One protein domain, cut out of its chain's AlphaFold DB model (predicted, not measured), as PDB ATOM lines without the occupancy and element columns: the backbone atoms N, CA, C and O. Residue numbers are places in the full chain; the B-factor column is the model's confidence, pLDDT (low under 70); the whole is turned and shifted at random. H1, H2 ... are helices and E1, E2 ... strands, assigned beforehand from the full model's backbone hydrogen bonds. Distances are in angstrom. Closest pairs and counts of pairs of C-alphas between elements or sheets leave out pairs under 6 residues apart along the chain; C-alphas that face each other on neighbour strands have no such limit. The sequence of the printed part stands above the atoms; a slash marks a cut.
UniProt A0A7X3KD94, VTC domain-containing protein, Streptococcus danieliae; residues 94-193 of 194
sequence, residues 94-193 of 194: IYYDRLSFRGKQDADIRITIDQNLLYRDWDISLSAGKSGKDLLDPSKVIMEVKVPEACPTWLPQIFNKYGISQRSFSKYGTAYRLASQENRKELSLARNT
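AT A GLANCE: This is residues 94 to 193 of the 194 residues of the protein "VTC domain-containing protein" of Streptococcus danieliae (UniProt A0A7X3KD94). A twisted sheet of three antiparallel strands, E1, E2 and E3, makes the body of an elongated model; the long helix H2 packs with its residues 171 to 179 beside the sheet, mostly near E2, and its further part sticks out as an arm at one end. Near the other end of the length is the short helix H1, off the sheet, and a long loop, residues 121 to 141, joins E2 to E3. The printed part has 100 residues, with three named strands and two named helices in the order E1, E2, E3, H1, H2; the sheet's order is E1, E2, E3 and the class is mixed, helices and strands. The whole is loose, with a radius of gyration of the C-alphas of 18.1 A, and spans 61 by 31 by 22 A.

IN THESE COORDINATES: E1, residues 94 to 102, begins at C-alpha 94 (6.836, -37.547, 124.315), is 24.1 A long and bends by 56 degrees at residue 97. E2, residues 110 to 120, is 28.6 A long and bends by 63 degrees at residue 116. E3, residues 142 to 146, is 13.2 A long. H1, residues 154 to 161, is 10.5 A long and begins at C-alpha 154 (-24.709, -35.920, 115.569). H2, residues 171 to 191, is 30.6 A long and ends at C-alpha 191 (29.912, -44.194, 106.483).

HOW THE PARTS SIT: The three strands form a meander, each strand the antiparallel neighbour of the one before. The hairpin E1 and E2 has an angle of 172 degrees between directions; N 99 and O 113 are 2.9 A apart, within hydrogen-bond range. The hairpin E2 and E3 has an angle of 148 degrees, with N 112 and O 144 at 2.9 A. Residues 118 to 119 of E2 also pair antiparallel with residues 133 to 134. H2 is on the sheet, at the sheet's level, with a height over the sheet of 2.5 A. The closest C-alphas of E2 and H2 are those of Tyr 119 and Ala 175, 6.1 A apart; for E1 and H2 they are those of Ile 94 and Tyr 172, 7.5 A apart. H1 is not on the sheet, and is apart from E1, E2 and H2. In H1 and H2 every O i to N i+4 pair is within hydrogen-bond range.

THE WHOLE: The two C-alphas farthest apart, those of Gln 105 and Thr 193, are 62.7 A apart. Residues 157 to 163, of which 157 to 161 belong to H1, stand free, as do residues 181 to 193, of which 181 to 191 belong to H2. The link E2 to E3 is long, and the other three are short. The printed part has no cut; its mean pLDDT is 89.3, with residues 192 to 193 under 70.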
ATOM      1  N   ILE A  94       7.921 -37.941 125.223       92.06
ATOM      2  CA  ILE A  94       6.836 -37.547 124.315       92.06
ATOM      3  C   ILE A  94       6.033 -36.441 124.980       92.06
ATOM      4  O   ILE A  94       5.426 -36.663 126.030       92.06
ATOM      5  N   TYR A  95       5.974 -35.294 124.321       92.31
ATOM      6  CA  TYR A  95       5.221 -34.124 124.748       92.31
ATOM      7  C   TYR A  95       4.042 -33.866 123.810       92.31
ATOM      8  O   TYR A  95       4.095 -34.210 122.630       92.31
ATOM      9  N   TYR A  96       2.971 -33.280 124.340       93.38
ATOM     10  CA  TYR A  96       1.860 -32.728 123.569       93.38
ATOM     11  C   TYR A  96       1.037 -31.778 124.443       93.38
ATOM     12  O   TYR A  96       0.924 -31.978 125.653       93.38
ATOM     13  N   ASP A  97       0.404 -30.797 123.811       91.88
ATOM     14  CA  ASP A  97      -0.630 -29.973 124.431       91.88
ATOM     15  C   ASP A  97      -1.982 -30.681 124.246       91.88
ATOM     16  O   ASP A  97      -2.322 -31.075 123.128       91.88
ATOM     17  N   ARG A  98      -2.747 -30.897 125.326       93.12
ATOM     18  CA  ARG A  98      -4.043 -31.601 125.267       93.12
ATOM     19  C   ARG A  98      -5.210 -30.687 125.604       93.12
ATOM     20  O   ARG A  98      -5.303 -30.181 126.718       93.12
ATOM     21  N   LEU A  99      -6.183 -30.646 124.700       93.38
ATOM     22  CA  LEU A  99      -7.540 -30.180 124.967       93.38
ATOM     23  C   LEU A  99      -8.420 -31.386 125.312       93.38
ATOM     24  O   LEU A  99      -8.394 -32.395 124.605       93.38
ATOM     25  N   SER A 100      -9.183 -31.307 126.403       93.19
ATOM     26  CA  SER A 100     -10.092 -32.376 126.835       93.19
ATOM     27  C   SER A 100     -11.513 -31.847 126.962       93.19
ATOM     28  O   SER A 100     -11.777 -30.957 127.763       93.19
ATOM     29  N   PHE A 101     -12.426 -32.439 126.202       90.38
ATOM     30  CA  PHE A 101     -13.843 -32.111 126.184       90.38
ATOM     31  C   PHE A 101     -14.657 -33.278 126.736       90.38
ATOM     32  O   PHE A 101     -14.358 -34.452 126.490       90.38
ATOM     33  N   ARG A 102     -15.718 -32.936 127.459       92.00
ATOM     34  CA  ARG A 102     -16.731 -33.860 127.964       92.00
ATOM     35  C   ARG A 102     -18.088 -33.388 127.449       92.00
ATOM     36  O   ARG A 102     -18.319 -32.178 127.403       92.00
ATOM     37  N   GLY A 103     -18.949 -34.314 127.035       88.56
ATOM     38  CA  GLY A 103     -20.292 -33.968 126.580       88.56
ATOM     39  C   GLY A 103     -21.075 -33.248 127.680       88.56
ATOM     40  O   GLY A 103     -20.947 -33.566 128.861       88.56
ATOM     41  N   LYS A 104     -21.848 -32.230 127.285       87.69
ATOM     42  CA  LYS A 104     -22.650 -31.436 128.227       87.69
ATOM     43  C   LYS A 104     -23.860 -32.221 128.728       87.69
ATOM     44  O   LYS A 104     -24.167 -32.170 129.909       87.69
ATOM     45  N   GLN A 105     -24.536 -32.921 127.820       88.00
ATOM     46  CA  GLN A 105     -25.722 -33.727 128.111       88.00
ATOM     47  C   GLN A 105     -25.368 -35.165 128.498       88.00
ATOM     48  O   GLN A 105     -26.092 -35.789 129.262       88.00
ATOM     49  N   ASP A 106     -24.251 -35.674 127.981       87.25
ATOM     50  CA  ASP A 106     -23.771 -37.028 128.238       87.25
ATOM     51  C   ASP A 106     -22.273 -36.989 128.567       87.25
ATOM     52  O   ASP A 106     -21.421 -36.674 127.729       87.25
ATOM     53  N   ALA A 107     -21.962 -37.295 129.825       87.44
ATOM     54  CA  ALA A 107     -20.622 -37.233 130.388       87.44
ATOM     55  C   ALA A 107     -19.702 -38.392 129.946       87.44
ATOM     56  O   ALA A 107     -18.486 -38.328 130.207       87.44
ATOM     57  N   ASP A 108     -20.258 -39.422 129.302       88.62
ATOM     58  CA  ASP A 108     -19.526 -40.575 128.778       88.62
ATOM     59  C   ASP A 108     -18.973 -40.324 127.376       88.62
ATOM     60  O   ASP A 108     -17.968 -40.932 126.986       88.62
ATOM     61  N   ILE A 109     -19.508 -39.324 126.670       89.50
ATOM     62  CA  ILE A 109     -18.872 -38.779 125.472       89.50
ATOM     63  C   ILE A 109     -17.655 -37.952 125.889       89.50
ATOM     64  O   ILE A 109     -17.761 -36.928 126.576       89.50
ATOM     65  N   ARG A 110     -16.467 -38.366 125.443       92.50
ATOM     66  CA  ARG A 110     -15.209 -37.649 125.691       92.50
ATOM     67  C   ARG A 110     -14.430 -37.486 124.403       92.50
ATOM     68  O   ARG A 110     -14.153 -38.465 123.715       92.50
ATOM     69  N   ILE A 111     -14.012 -36.261 124.121       91.62
ATOM     70  CA  ILE A 111     -13.162 -35.939 122.976       91.62
ATOM     71  C   ILE A 111     -11.873 -35.343 123.523       91.62
ATOM     72  O   ILE A 111     -11.909 -34.427 124.339       91.62
ATOM     73  N   THR A 112     -10.727 -35.847 123.088       95.12
ATOM     74  CA  THR A 112      -9.433 -35.223 123.382       95.12
ATOM     75  C   THR A 112      -8.716 -34.886 122.094       95.12
ATOM     76  O   THR A 112      -8.691 -35.716 121.186       95.12
ATOM     77  N   ILE A 113      -8.113 -33.703 122.039       94.12
ATOM     78  CA  ILE A 113      -7.273 -33.255 120.929       94.12
ATOM     79  C   ILE A 113      -5.867 -33.052 121.476       94.12
ATOM     80  O   ILE A 113      -5.670 -32.237 122.376       94.12
ATOM     81  N   ASP A 114      -4.912 -33.801 120.939       94.69
ATOM     82  CA  ASP A 114      -3.493 -33.619 121.219       94.69
ATOM     83  C   ASP A 114      -2.850 -32.875 120.044       94.69
ATOM     84  O   ASP A 114      -2.975 -33.313 118.897       94.69
ATOM     85  N   GLN A 115      -2.153 -31.781 120.338       94.12
ATOM     86  CA  GLN A 115      -1.471 -30.913 119.374       94.12
ATOM     87  C   GLN A 115      -0.026 -30.636 119.814       94.12
ATOM     88  O   GLN A 115       0.352 -30.969 120.942       94.12
ATOM     89  N   ASN A 116       0.781 -30.043 118.928       94.38
ATOM     90  CA  ASN A 116       2.187 -29.702 119.189       94.38
ATOM     91  C   ASN A 116       2.986 -30.910 119.715       94.38
ATOM     92  O   ASN A 116       3.623 -30.852 120.770       94.38
ATOM     93  N   LEU A 117       2.854 -32.050 119.026       94.31
ATOM     94  CA  LEU A 117       3.425 -33.308 119.487       94.31
ATOM     95  C   LEU A 117       4.923 -33.356 119.207       94.31
ATOM     96  O   LEU A 117       5.330 -33.402 118.049       94.31
ATOM     97  N   LEU A 118       5.716 -33.463 120.268       95.25
ATOM     98  CA  LEU A 118       7.166 -33.592 120.182       95.25
ATOM     99  C   LEU A 118       7.617 -34.942 120.730       95.25
ATOM    100  O   LEU A 118       6.996 -35.501 121.640       95.25
ATOM    101  N   TYR A 119       8.726 -35.451 120.206       95.00
ATOM    102  CA  TYR A 119       9.444 -36.579 120.780       95.00
ATOM    103  C   TYR A 119      10.944 -36.301 120.849       95.00
ATOM    104  O   TYR A 119      11.486 -35.527 120.061       95.00
ATOM    105  N   ARG A 120      11.620 -36.967 121.783       93.75
ATOM    106  CA  ARG A 120      13.079 -37.110 121.775       93.75
ATOM    107  C   ARG A 120      13.484 -38.393 122.481       93.75
ATOM    108  O   ARG A 120      12.866 -38.788 123.472       93.75
ATOM    109  N   ASP A 121      14.511 -39.042 121.963       92.44
ATOM    110  CA  ASP A 121      15.188 -40.187 122.575       92.44
ATOM    111  C   ASP A 121      16.564 -39.817 123.156       92.44
ATOM    112  O   ASP A 121      17.175 -40.628 123.848       92.44
ATOM    113  N   TRP A 122      17.001 -38.568 122.965       89.50
ATOM    114  CA  TRP A 122      18.100 -37.928 123.693       89.50
ATOM    115  C   TRP A 122      17.556 -37.054 124.828       89.50
ATOM    116  O   TRP A 122      16.428 -36.566 124.755       89.50
ATOM    117  N   ASP A 123      18.356 -36.874 125.883       88.06
ATOM    118  CA  ASP A 123      18.036 -36.047 127.057       88.06
ATOM    119  C   ASP A 123      16.577 -36.182 127.532       88.06
ATOM    120  O   ASP A 123      15.778 -35.248 127.614       88.06
ATOM    121  N   ILE A 124      16.181 -37.422 127.794       85.88
ATOM    122  CA  ILE A 124      14.805 -37.788 128.146       85.88
ATOM    123  C   ILE A 124      14.394 -37.332 129.553       85.88
ATOM    124  O   ILE A 124      13.297 -37.666 130.009       85.88
ATOM    125  N   SER A 125      15.263 -36.583 130.241       82.56
ATOM    126  CA  SER A 125      14.927 -35.948 131.504       82.56
ATOM    127  C   SER A 125      13.748 -35.001 131.317       82.56
ATOM    128  O   SER A 125      13.635 -34.274 130.330       82.56
ATOM    129  N   LEU A 126      12.866 -34.984 132.305       76.62
ATOM    130  CA  LEU A 126      11.689 -34.119 132.308       76.62
ATOM    131  C   LEU A 126      12.049 -32.686 132.699       76.62
ATOM    132  O   LEU A 126      11.302 -31.765 132.387       76.62
ATOM    133  N   SER A 127      13.201 -32.501 133.351       81.81
ATOM    134  CA  SER A 127      13.751 -31.188 133.682       81.81
ATOM    135  C   SER A 127      14.446 -30.509 132.499       81.81
ATOM    136  O   SER A 127      14.650 -29.302 132.540       81.81
ATOM    137  N   ALA A 128      14.744 -31.233 131.416       82.75
ATOM    138  CA  ALA A 128      15.432 -30.708 130.233       82.75
ATOM    139  C   ALA A 128      14.520 -29.890 129.285       82.75
ATOM    140  O   ALA A 128      14.739 -29.818 128.074       82.75
ATOM    141  N   GLY A 129      13.448 -29.304 129.822       84.06
ATOM    142  CA  GLY A 129      12.541 -28.413 129.102       84.06
ATOM    143  C   GLY A 129      11.720 -29.065 127.981       84.06
ATOM    144  O   GLY A 129      11.724 -30.280 127.775       84.06
ATOM    145  N   LYS A 130      10.987 -28.210 127.256       83.56
ATOM    146  CA  LYS A 130      10.136 -28.557 126.108       83.56
ATOM    147  C   LYS A 130      10.944 -28.400 124.817       83.56
ATOM    148  O   LYS A 130      10.877 -27.368 124.159       83.56
ATOM    149  N   SER A 131      11.726 -29.416 124.469       89.81
ATOM    150  CA  SER A 131      12.396 -29.519 123.168       89.81
ATOM    151  C   SER A 131      12.262 -30.934 122.614       89.81
ATOM    152  O   SER A 131      12.023 -31.888 123.355       89.81
ATOM    153  N   GLY A 132      12.377 -31.070 121.300       93.25
ATOM    154  CA  GLY A 132      12.251 -32.346 120.614       93.25
ATOM    155  C   GLY A 132      11.982 -32.149 119.132       93.25
ATOM    156  O   GLY A 132      11.895 -31.021 118.651       93.25
ATOM    157  N   LYS A 133      11.851 -33.262 118.423       95.62
ATOM    158  CA  LYS A 133      11.453 -33.309 117.018       95.62
ATOM    159  C   LYS A 133       9.952 -33.521 116.906       95.62
ATOM    160  O   LYS A 133       9.334 -34.114 117.793       95.62
ATOM    161  N   ASP A 134       9.379 -33.080 115.796       96.69
ATOM    162  CA  ASP A 134       7.959 -33.257 115.519       96.69
ATOM    163  C   ASP A 134       7.603 -34.744 115.403       96.69
ATOM    164  O   ASP A 134       8.115 -35.479 114.558       96.69
ATOM    165  N   LEU A 135       6.698 -35.212 116.267       95.56
ATOM    166  CA  LEU A 135       6.199 -36.592 116.234       95.56
ATOM    167  C   LEU A 135       5.217 -36.823 115.077       95.56
ATOM    168  O   LEU A 135       4.989 -37.954 114.634       95.56
ATOM    169  N   LEU A 136       4.581 -35.743 114.651       93.94
ATOM    170  CA  LEU A 136       3.597 -35.679 113.592       93.94
ATOM    171  C   LEU A 136       3.782 -34.334 112.892       93.94
ATOM    172  O   LEU A 136       4.184 -33.374 113.536       93.94
ATOM    173  N   ASP A 137       3.450 -34.274 111.604       93.88
ATOM    174  CA  ASP A 137       3.280 -33.016 110.870       93.88
ATOM    175  C   ASP A 137       2.597 -31.947 111.757       93.88
ATOM    176  O   ASP A 137       1.476 -32.203 112.211       93.88
ATOM    177  N   PRO A 138       3.244 -30.789 112.012       92.19
ATOM    178  CA  PRO A 138       2.726 -29.753 112.909       92.19
ATOM    179  C   PRO A 138       1.354 -29.193 112.523       92.19
ATOM    180  O   PRO A 138       0.658 -28.643 113.371       92.19
ATOM    181  N   SER A 139       0.935 -29.351 111.261       92.56
ATOM    182  CA  SER A 139      -0.405 -28.968 110.799       92.56
ATOM    183  C   SER A 139      -1.502 -29.968 111.194       92.56
ATOM    184  O   SER A 139      -2.690 -29.700 111.008       92.56
ATOM    185  N   LYS A 140      -1.128 -31.136 111.726       93.00
ATOM    186  CA  LYS A 140      -2.049 -32.206 112.115       93.00
ATOM    187  C   LYS A 140      -2.179 -32.320 113.631       93.00
ATOM    188  O   LYS A 140      -1.253 -32.073 114.397       93.00
ATOM    189  N   VAL A 141      -3.334 -32.823 114.055       94.38
ATOM    190  CA  VAL A 141      -3.640 -33.138 115.455       94.38
ATOM    191  C   VAL A 141      -4.072 -34.592 115.598       94.38
ATOM    192  O   VAL A 141      -4.480 -35.237 114.630       94.38
ATOM    193  N   ILE A 142      -4.017 -35.113 116.822       94.62
ATOM    194  CA  ILE A 142      -4.598 -36.417 117.148       94.62
ATOM    195  C   ILE A 142      -5.890 -36.192 117.916       94.62
ATOM    196  O   ILE A 142      -5.861 -35.744 119.059       94.62
ATOM    197  N   MET A 143      -7.008 -36.579 117.310       94.81
ATOM    198  CA  MET A 143      -8.303 -36.625 117.975       94.81
ATOM    199  C   MET A 143      -8.589 -38.051 118.458       94.81
ATOM    200  O   MET A 143      -8.549 -39.000 117.677       94.81
ATOM    201  N   GLU A 144      -8.879 -38.211 119.746       93.94
ATOM    202  CA  GLU A 144      -9.414 -39.454 120.309       93.94
ATOM    203  C   GLU A 144     -10.839 -39.183 120.782       93.94
ATOM    204  O   GLU A 144     -11.064 -38.297 121.608       93.94
ATOM    205  N   VAL A 145     -11.793 -39.955 120.262       91.38
ATOM    206  CA  VAL A 145     -13.202 -39.867 120.643       91.38
ATOM    207  C   VAL A 145     -13.610 -41.149 121.351       91.38
ATOM    208  O   VAL A 145     -13.379 -42.252 120.859       91.38
ATOM    209  N   LYS A 146     -14.175 -40.989 122.544       90.62
ATOM    210  CA  LYS A 146     -14.791 -42.039 123.346       90.62
ATOM    211  C   LYS A 146     -16.280 -41.753 123.413       90.62
ATOM    212  O   LYS A 146     -16.665 -40.630 123.726       90.62
ATOM    213  N   VAL A 147     -17.076 -42.768 123.129       90.31
ATOM    214  CA  VAL A 147     -18.534 -42.732 123.207       90.31
ATOM    215  C   VAL A 147     -19.014 -43.906 124.056       90.31
ATOM    216  O   VAL A 147     -18.279 -44.898 124.154       90.31
ATOM    217  N   PRO A 148     -20.203 -43.805 124.672       83.69
ATOM    218  CA  PRO A 148     -20.891 -44.969 125.225       83.69
ATOM    219  C   PRO A 148     -21.251 -45.968 124.111       83.69
ATOM    220  O   PRO A 148     -21.025 -45.704 122.927       83.69
ATOM    221  N   GLU A 149     -21.806 -47.126 124.478       78.38
ATOM    222  CA  GLU A 149     -22.192 -48.166 123.508       78.38
ATOM    223  C   GLU A 149     -23.118 -47.623 122.408       78.38
ATOM    224  O   GLU A 149     -22.940 -47.935 121.230       78.38
ATOM    225  N   ALA A 150     -24.051 -46.741 122.774       82.94
ATOM    226  CA  ALA A 150     -24.882 -46.009 121.829       82.94
ATOM    227  C   ALA A 150     -24.189 -44.709 121.382       82.94
ATOM    228  O   ALA A 150     -24.187 -43.703 122.089       82.94
ATOM    229  N   CYS A 151     -23.609 -44.710 120.178       83.00
ATOM    230  CA  CYS A 151     -22.997 -43.512 119.600       83.00
ATOM    231  C   CYS A 151     -24.072 -42.470 119.219       83.00
ATOM    232  O   CYS A 151     -25.009 -42.806 118.488       83.00
ATOM    233  N   PRO A 152     -23.949 -41.200 119.646       88.25
ATOM    234  CA  PRO A 152     -24.923 -40.170 119.305       88.25
ATOM    235  C   PRO A 152     -24.878 -39.827 117.809       88.25
ATOM    236  O   PRO A 152     -23.807 -39.644 117.231       88.25
ATOM    237  N   THR A 153     -26.045 -39.657 117.189       90.38
ATOM    238  CA  THR A 153     -26.185 -39.470 115.731       90.38
ATOM    239  C   THR A 153     -25.474 -38.230 115.185       90.38
ATOM    240  O   THR A 153     -24.965 -38.259 114.064       90.38
ATOM    241  N   TRP A 154     -25.379 -37.158 115.975       91.00
ATOM    242  CA  TRP A 154     -24.709 -35.920 115.569       91.00
ATOM    243  C   TRP A 154     -23.196 -36.096 115.364       91.00
ATOM    244  O   TRP A 154     -22.587 -35.368 114.582       91.00
ATOM    245  N   LEU A 155     -22.563 -37.057 116.041       89.56
ATOM    246  CA  LEU A 155     -21.108 -37.196 116.034       89.56
ATOM    247  C   LEU A 155     -20.581 -37.781 114.705       89.56
ATOM    248  O   LEU A 155     -19.720 -37.142 114.092       89.56
ATOM    249  N   PRO A 156     -21.117 -38.902 114.174       90.12
ATOM    250  CA  PRO A 156     -20.788 -39.364 112.825       90.12
ATOM    251  C   PRO A 156     -21.116 -38.339 111.734       90.12
ATOM    252  O   PRO A 156     -20.370 -38.219 110.765       90.12
ATOM    253  N   GLN A 157     -22.196 -37.563 111.890       93.38
ATOM    254  CA  GLN A 157     -22.554 -36.504 110.937       93.38
ATOM    255  C   GLN A 157     -21.467 -35.425 110.850       93.38
ATOM    256  O   GLN A 157     -21.114 -35.001 109.749       93.38
ATOM    257  N   ILE A 158     -20.888 -35.019 111.986       92.81
ATOM    258  CA  ILE A 158     -19.754 -34.086 112.018       92.81
ATOM    259  C   ILE A 158     -18.536 -34.692 111.317       92.81
ATOM    260  O   ILE A 158     -17.913 -34.016 110.499       92.81
ATOM    261  N   PHE A 159     -18.198 -35.953 111.597       92.69
ATOM    262  CA  PHE A 159     -17.049 -36.594 110.950       92.69
ATOM    263  C   PHE A 159     -17.210 -36.657 109.435       92.69
ATOM    264  O   PHE A 159     -16.289 -36.278 108.716       92.69
ATOM    265  N   ASN A 160     -18.396 -37.034 108.956       93.62
ATOM    266  CA  ASN A 160     -18.694 -37.074 107.528       93.62
ATOM    267  C   ASN A 160     -18.621 -35.679 106.896       93.62
ATOM    268  O   ASN A 160     -17.991 -35.517 105.855       93.62
ATOM    269  N   LYS A 161     -19.196 -34.660 107.552       96.25
ATOM    270  CA  LYS A 161     -19.180 -33.271 107.069       96.25
ATOM    271  C   LYS A 161     -17.762 -32.737 106.848       96.25
ATOM    272  O   LYS A 161     -17.537 -32.007 105.889       96.25
ATOM    273  N   TYR A 162     -16.822 -33.083 107.728       93.94
ATOM    274  CA  TYR A 162     -15.435 -32.610 107.659       93.94
ATOM    275  C   TYR A 162     -14.458 -33.638 107.067       93.94
ATOM    276  O   TYR A 162     -13.248 -33.428 107.128       93.94
ATOM    277  N   GLY A 163     -14.947 -34.754 106.515       92.44
ATOM    278  CA  GLY A 163     -14.096 -35.802 105.939       92.44
ATOM    279  C   GLY A 163     -13.135 -36.453 106.947       92.44
ATOM    280  O   GLY A 163     -12.049 -36.908 106.580       92.44
ATOM    281  N   ILE A 164     -13.503 -36.482 108.230       92.00
ATOM    282  CA  ILE A 164     -12.680 -37.048 109.299       92.00
ATOM    283  C   ILE A 164     -12.797 -38.570 109.246       92.00
ATOM    284  O   ILE A 164     -13.862 -39.138 109.474       92.00
ATOM    285  N   SER A 165     -11.676 -39.238 108.982       87.25
ATOM    286  CA  SER A 165     -11.589 -40.697 108.956       87.25
ATOM    287  C   SER A 165     -10.816 -41.230 110.156       87.25
ATOM    288  O   SER A 165      -9.799 -40.671 110.577       87.25
ATOM    289  N   GLN A 166     -11.286 -42.349 110.705       89.12
ATOM    290  CA  GLN A 166     -10.597 -43.028 111.791       89.12
ATOM    291  C   GLN A 166      -9.274 -43.617 111.294       89.12
ATOM    292  O   GLN A 166      -9.221 -44.327 110.289       89.12
ATOM    293  N   ARG A 167      -8.198 -43.378 112.046       89.25
ATOM    294  CA  ARG A 167      -6.898 -44.022 111.832       89.25
ATOM    295  C   ARG A 167      -6.335 -44.521 113.151       89.25
ATOM    296  O   ARG A 167      -6.466 -43.869 114.185       89.25
ATOM    297  N   SER A 168      -5.685 -45.680 113.117       87.56
ATOM    298  CA  SER A 168      -4.918 -46.153 114.263       87.56
ATOM    299  C   SER A 168      -3.618 -45.354 114.364       87.56
ATOM    300  O   SER A 168      -2.891 -45.177 113.388       87.56
ATOM    301  N   PHE A 169      -3.317 -44.845 115.559       87.25
ATOM    302  CA  PHE A 169      -2.087 -44.099 115.797       87.25
ATOM    303  C   PHE A 169      -1.515 -44.407 117.181       87.25
ATOM    304  O   PHE A 169      -2.189 -44.284 118.206       87.25
ATOM    305  N   SER A 170      -0.235 -44.780 117.227       88.19
ATOM    306  CA  SER A 170       0.509 -44.975 118.472       88.19
ATOM    307  C   SER A 170       1.580 -43.904 118.592       88.19
ATOM    308  O   SER A 170       2.546 -43.932 117.838       88.19
ATOM    309  N   LYS A 171       1.448 -43.004 119.575       90.62
ATOM    310  CA  LYS A 171       2.465 -41.974 119.857       90.62
ATOM    311  C   LYS A 171       3.856 -42.590 120.041       90.62
ATOM    312  O   LYS A 171       4.764 -42.290 119.285       90.62
ATOM    313  N   TYR A 172       3.984 -43.539 120.971       89.19
ATOM    314  CA  TYR A 172       5.257 -44.219 121.240       89.19
ATOM    315  C   TYR A 172       5.770 -45.032 120.050       89.19
ATOM    316  O   TYR A 172       6.944 -44.952 119.721       89.19
ATOM    317  N   GLY A 173       4.896 -45.796 119.383       88.19
ATOM    318  CA  GLY A 173       5.316 -46.606 118.234       88.19
ATOM    319  C   GLY A 173       5.816 -45.744 117.072       88.19
ATOM    320  O   GLY A 173       6.802 -46.089 116.428       88.19
ATOM    321  N   THR A 174       5.168 -44.599 116.848       93.62
ATOM    322  CA  THR A 174       5.587 -43.617 115.841       93.62
ATOM    323  C   THR A 174       6.912 -42.974 116.237       93.62
ATOM    324  O   THR A 174       7.830 -43.003 115.427       93.62
ATOM    325  N   ALA A 175       7.047 -42.504 117.483       94.56
ATOM    326  CA  ALA A 175       8.276 -41.891 117.994       94.56
ATOM    327  C   ALA A 175       9.474 -42.841 117.873       94.56
ATOM    328  O   ALA A 175      10.502 -42.488 117.310       94.56
ATOM    329  N   TYR A 176       9.303 -44.091 118.312       92.06
ATOM    330  CA  TYR A 176      10.335 -45.121 118.219       92.06
ATOM    331  C   TYR A 176      10.767 -45.387 116.772       92.06
ATOM    332  O   TYR A 176      11.958 -45.522 116.484       92.06
ATOM    333  N   ARG A 177       9.804 -45.453 115.841       93.44
ATOM    334  CA  ARG A 177      10.092 -45.660 114.418       93.44
ATOM    335  C   ARG A 177      10.852 -44.477 113.820       93.44
ATOM    336  O   ARG A 177      11.795 -44.727 113.075       93.44
ATOM    337  N   LEU A 178      10.446 -43.246 114.136       94.88
ATOM    338  CA  LEU A 178      11.111 -42.031 113.663       94.88
ATOM    339  C   LEU A 178      12.552 -41.968 114.186       94.88
ATOM    340  O   LEU A 178      13.473 -41.970 113.377       94.88
ATOM    341  N   ALA A 179      12.753 -42.089 115.502       92.88
ATOM    342  CA  ALA A 179      14.083 -42.138 116.121       92.88
ATOM    343  C   ALA A 179      14.992 -43.216 115.490       92.88
ATOM    344  O   ALA A 179      16.124 -42.960 115.086       92.88
ATOM    345  N   SER A 180      14.462 -44.428 115.283       91.69
ATOM    346  CA  SER A 180      15.214 -45.522 114.646       91.69
ATOM    347  C   SER A 180      15.585 -45.245 113.181       91.69
ATOM    348  O   SER A 180      16.558 -45.795 112.668       91.69
ATOM    349  N   GLN A 181      14.772 -44.478 112.448       91.75
ATOM    350  CA  GLN A 181      15.058 -44.100 111.061       91.75
ATOM    351  C   GLN A 181      16.145 -43.028 110.984       91.75
ATOM    352  O   GLN A 181      16.991 -43.112 110.098       91.75
ATOM    353  N   GLU A 182      16.143 -42.071 111.905       87.94
ATOM    354  CA  GLU A 182      17.150 -41.010 111.979       87.94
ATOM    355  C   GLU A 182      18.532 -41.571 112.291       87.94
ATOM    356  O   GLU A 182      19.451 -41.357 111.506       87.94
ATOM    357  N   ASN A 183      18.641 -42.427 113.312       83.44
ATOM    358  CA  ASN A 183      19.910 -43.077 113.651       83.44
ATOM    359  C   ASN A 183      20.489 -43.861 112.462       83.44
ATOM    360  O   ASN A 183      21.693 -43.852 112.222       83.44
ATOM    361  N   ARG A 184      19.637 -44.522 111.663       85.75
ATOM    362  CA  ARG A 184      20.086 -45.208 110.438       85.75
ATOM    363  C   ARG A 184      20.598 -44.242 109.371       85.75
ATOM    364  O   ARG A 184      21.576 -44.569 108.704       85.75
ATOM    365  N   LYS A 185      19.953 -43.083 109.200       82.88
ATOM    366  CA  LYS A 185      20.397 -42.052 108.251       82.88
ATOM    367  C   LYS A 185      21.742 -41.467 108.672       82.88
ATOM    368  O   LYS A 185      22.648 -41.420 107.846       82.88
ATOM    369  N   GLU A 186      21.897 -41.109 109.941       81.81
ATOM    370  CA  GLU A 186      23.151 -40.582 110.495       81.81
ATOM    371  C   GLU A 186      24.303 -41.581 110.337       81.81
ATOM    372  O   GLU A 186      25.363 -41.226 109.826       81.81
ATOM    373  N   LEU A 187      24.070 -42.861 110.650       80.69
ATOM    374  CA  LEU A 187      25.052 -43.927 110.429       80.69
ATOM    375  C   LEU A 187      25.417 -44.103 108.948       80.69
ATOM    376  O   LEU A 187      26.570 -44.384 108.632       80.69
ATOM    377  N   SER A 188      24.452 -43.961 108.032       81.31
ATOM    378  CA  SER A 188      24.729 -44.043 106.592       81.31
ATOM    379  C   SER A 188      25.531 -42.846 106.076       81.31
ATOM    380  O   SER A 188      26.452 -43.032 105.290       81.31
ATOM    381  N   LEU A 189      25.237 -41.638 106.564       78.94
ATOM    382  CA  LEU A 189      25.972 -40.417 106.229       78.94
ATOM    383  C   LEU A 189      27.417 -40.501 106.733       78.94
ATOM    384  O   LEU A 189      28.343 -40.281 105.961       78.94
ATOM    385  N   ALA A 190      27.614 -40.915 107.987       73.38
ATOM    386  CA  ALA A 190      28.942 -41.083 108.576       73.38
ATOM    387  C   ALA A 190      29.809 -42.101 107.811       73.38
ATOM    388  O   ALA A 190      31.002 -41.882 107.641       73.38
ATOM    389  N   ARG A 191      29.211 -43.187 107.302       70.81
ATOM    390  CA  ARG A 191      29.912 -44.194 106.483       70.81
ATOM    391  C   ARG A 191      30.290 -43.716 105.084       70.81
ATOM    392  O   ARG A 191      31.235 -44.245 104.529       70.81
ATOM    393  N   ASN A 192      29.554 -42.758 104.525       69.75
ATOM    394  CA  ASN A 192      29.825 -42.205 103.195       69.75
ATOM    395  C   ASN A 192      30.789 -41.004 103.231       69.75
ATOM    396  O   ASN A 192      31.097 -40.446 102.183       69.75
ATOM    397  N   THR A 193      31.207 -40.574 104.426       68.12
ATOM    398  CA  THR A 193      32.127 -39.440 104.638       68.12
ATOM    399  C   THR A 193      33.520 -39.907 105.103       68.12
ATOM    400  O   THR A 193      34.391 -39.078 105.351       68.12
TER     401      THR A 193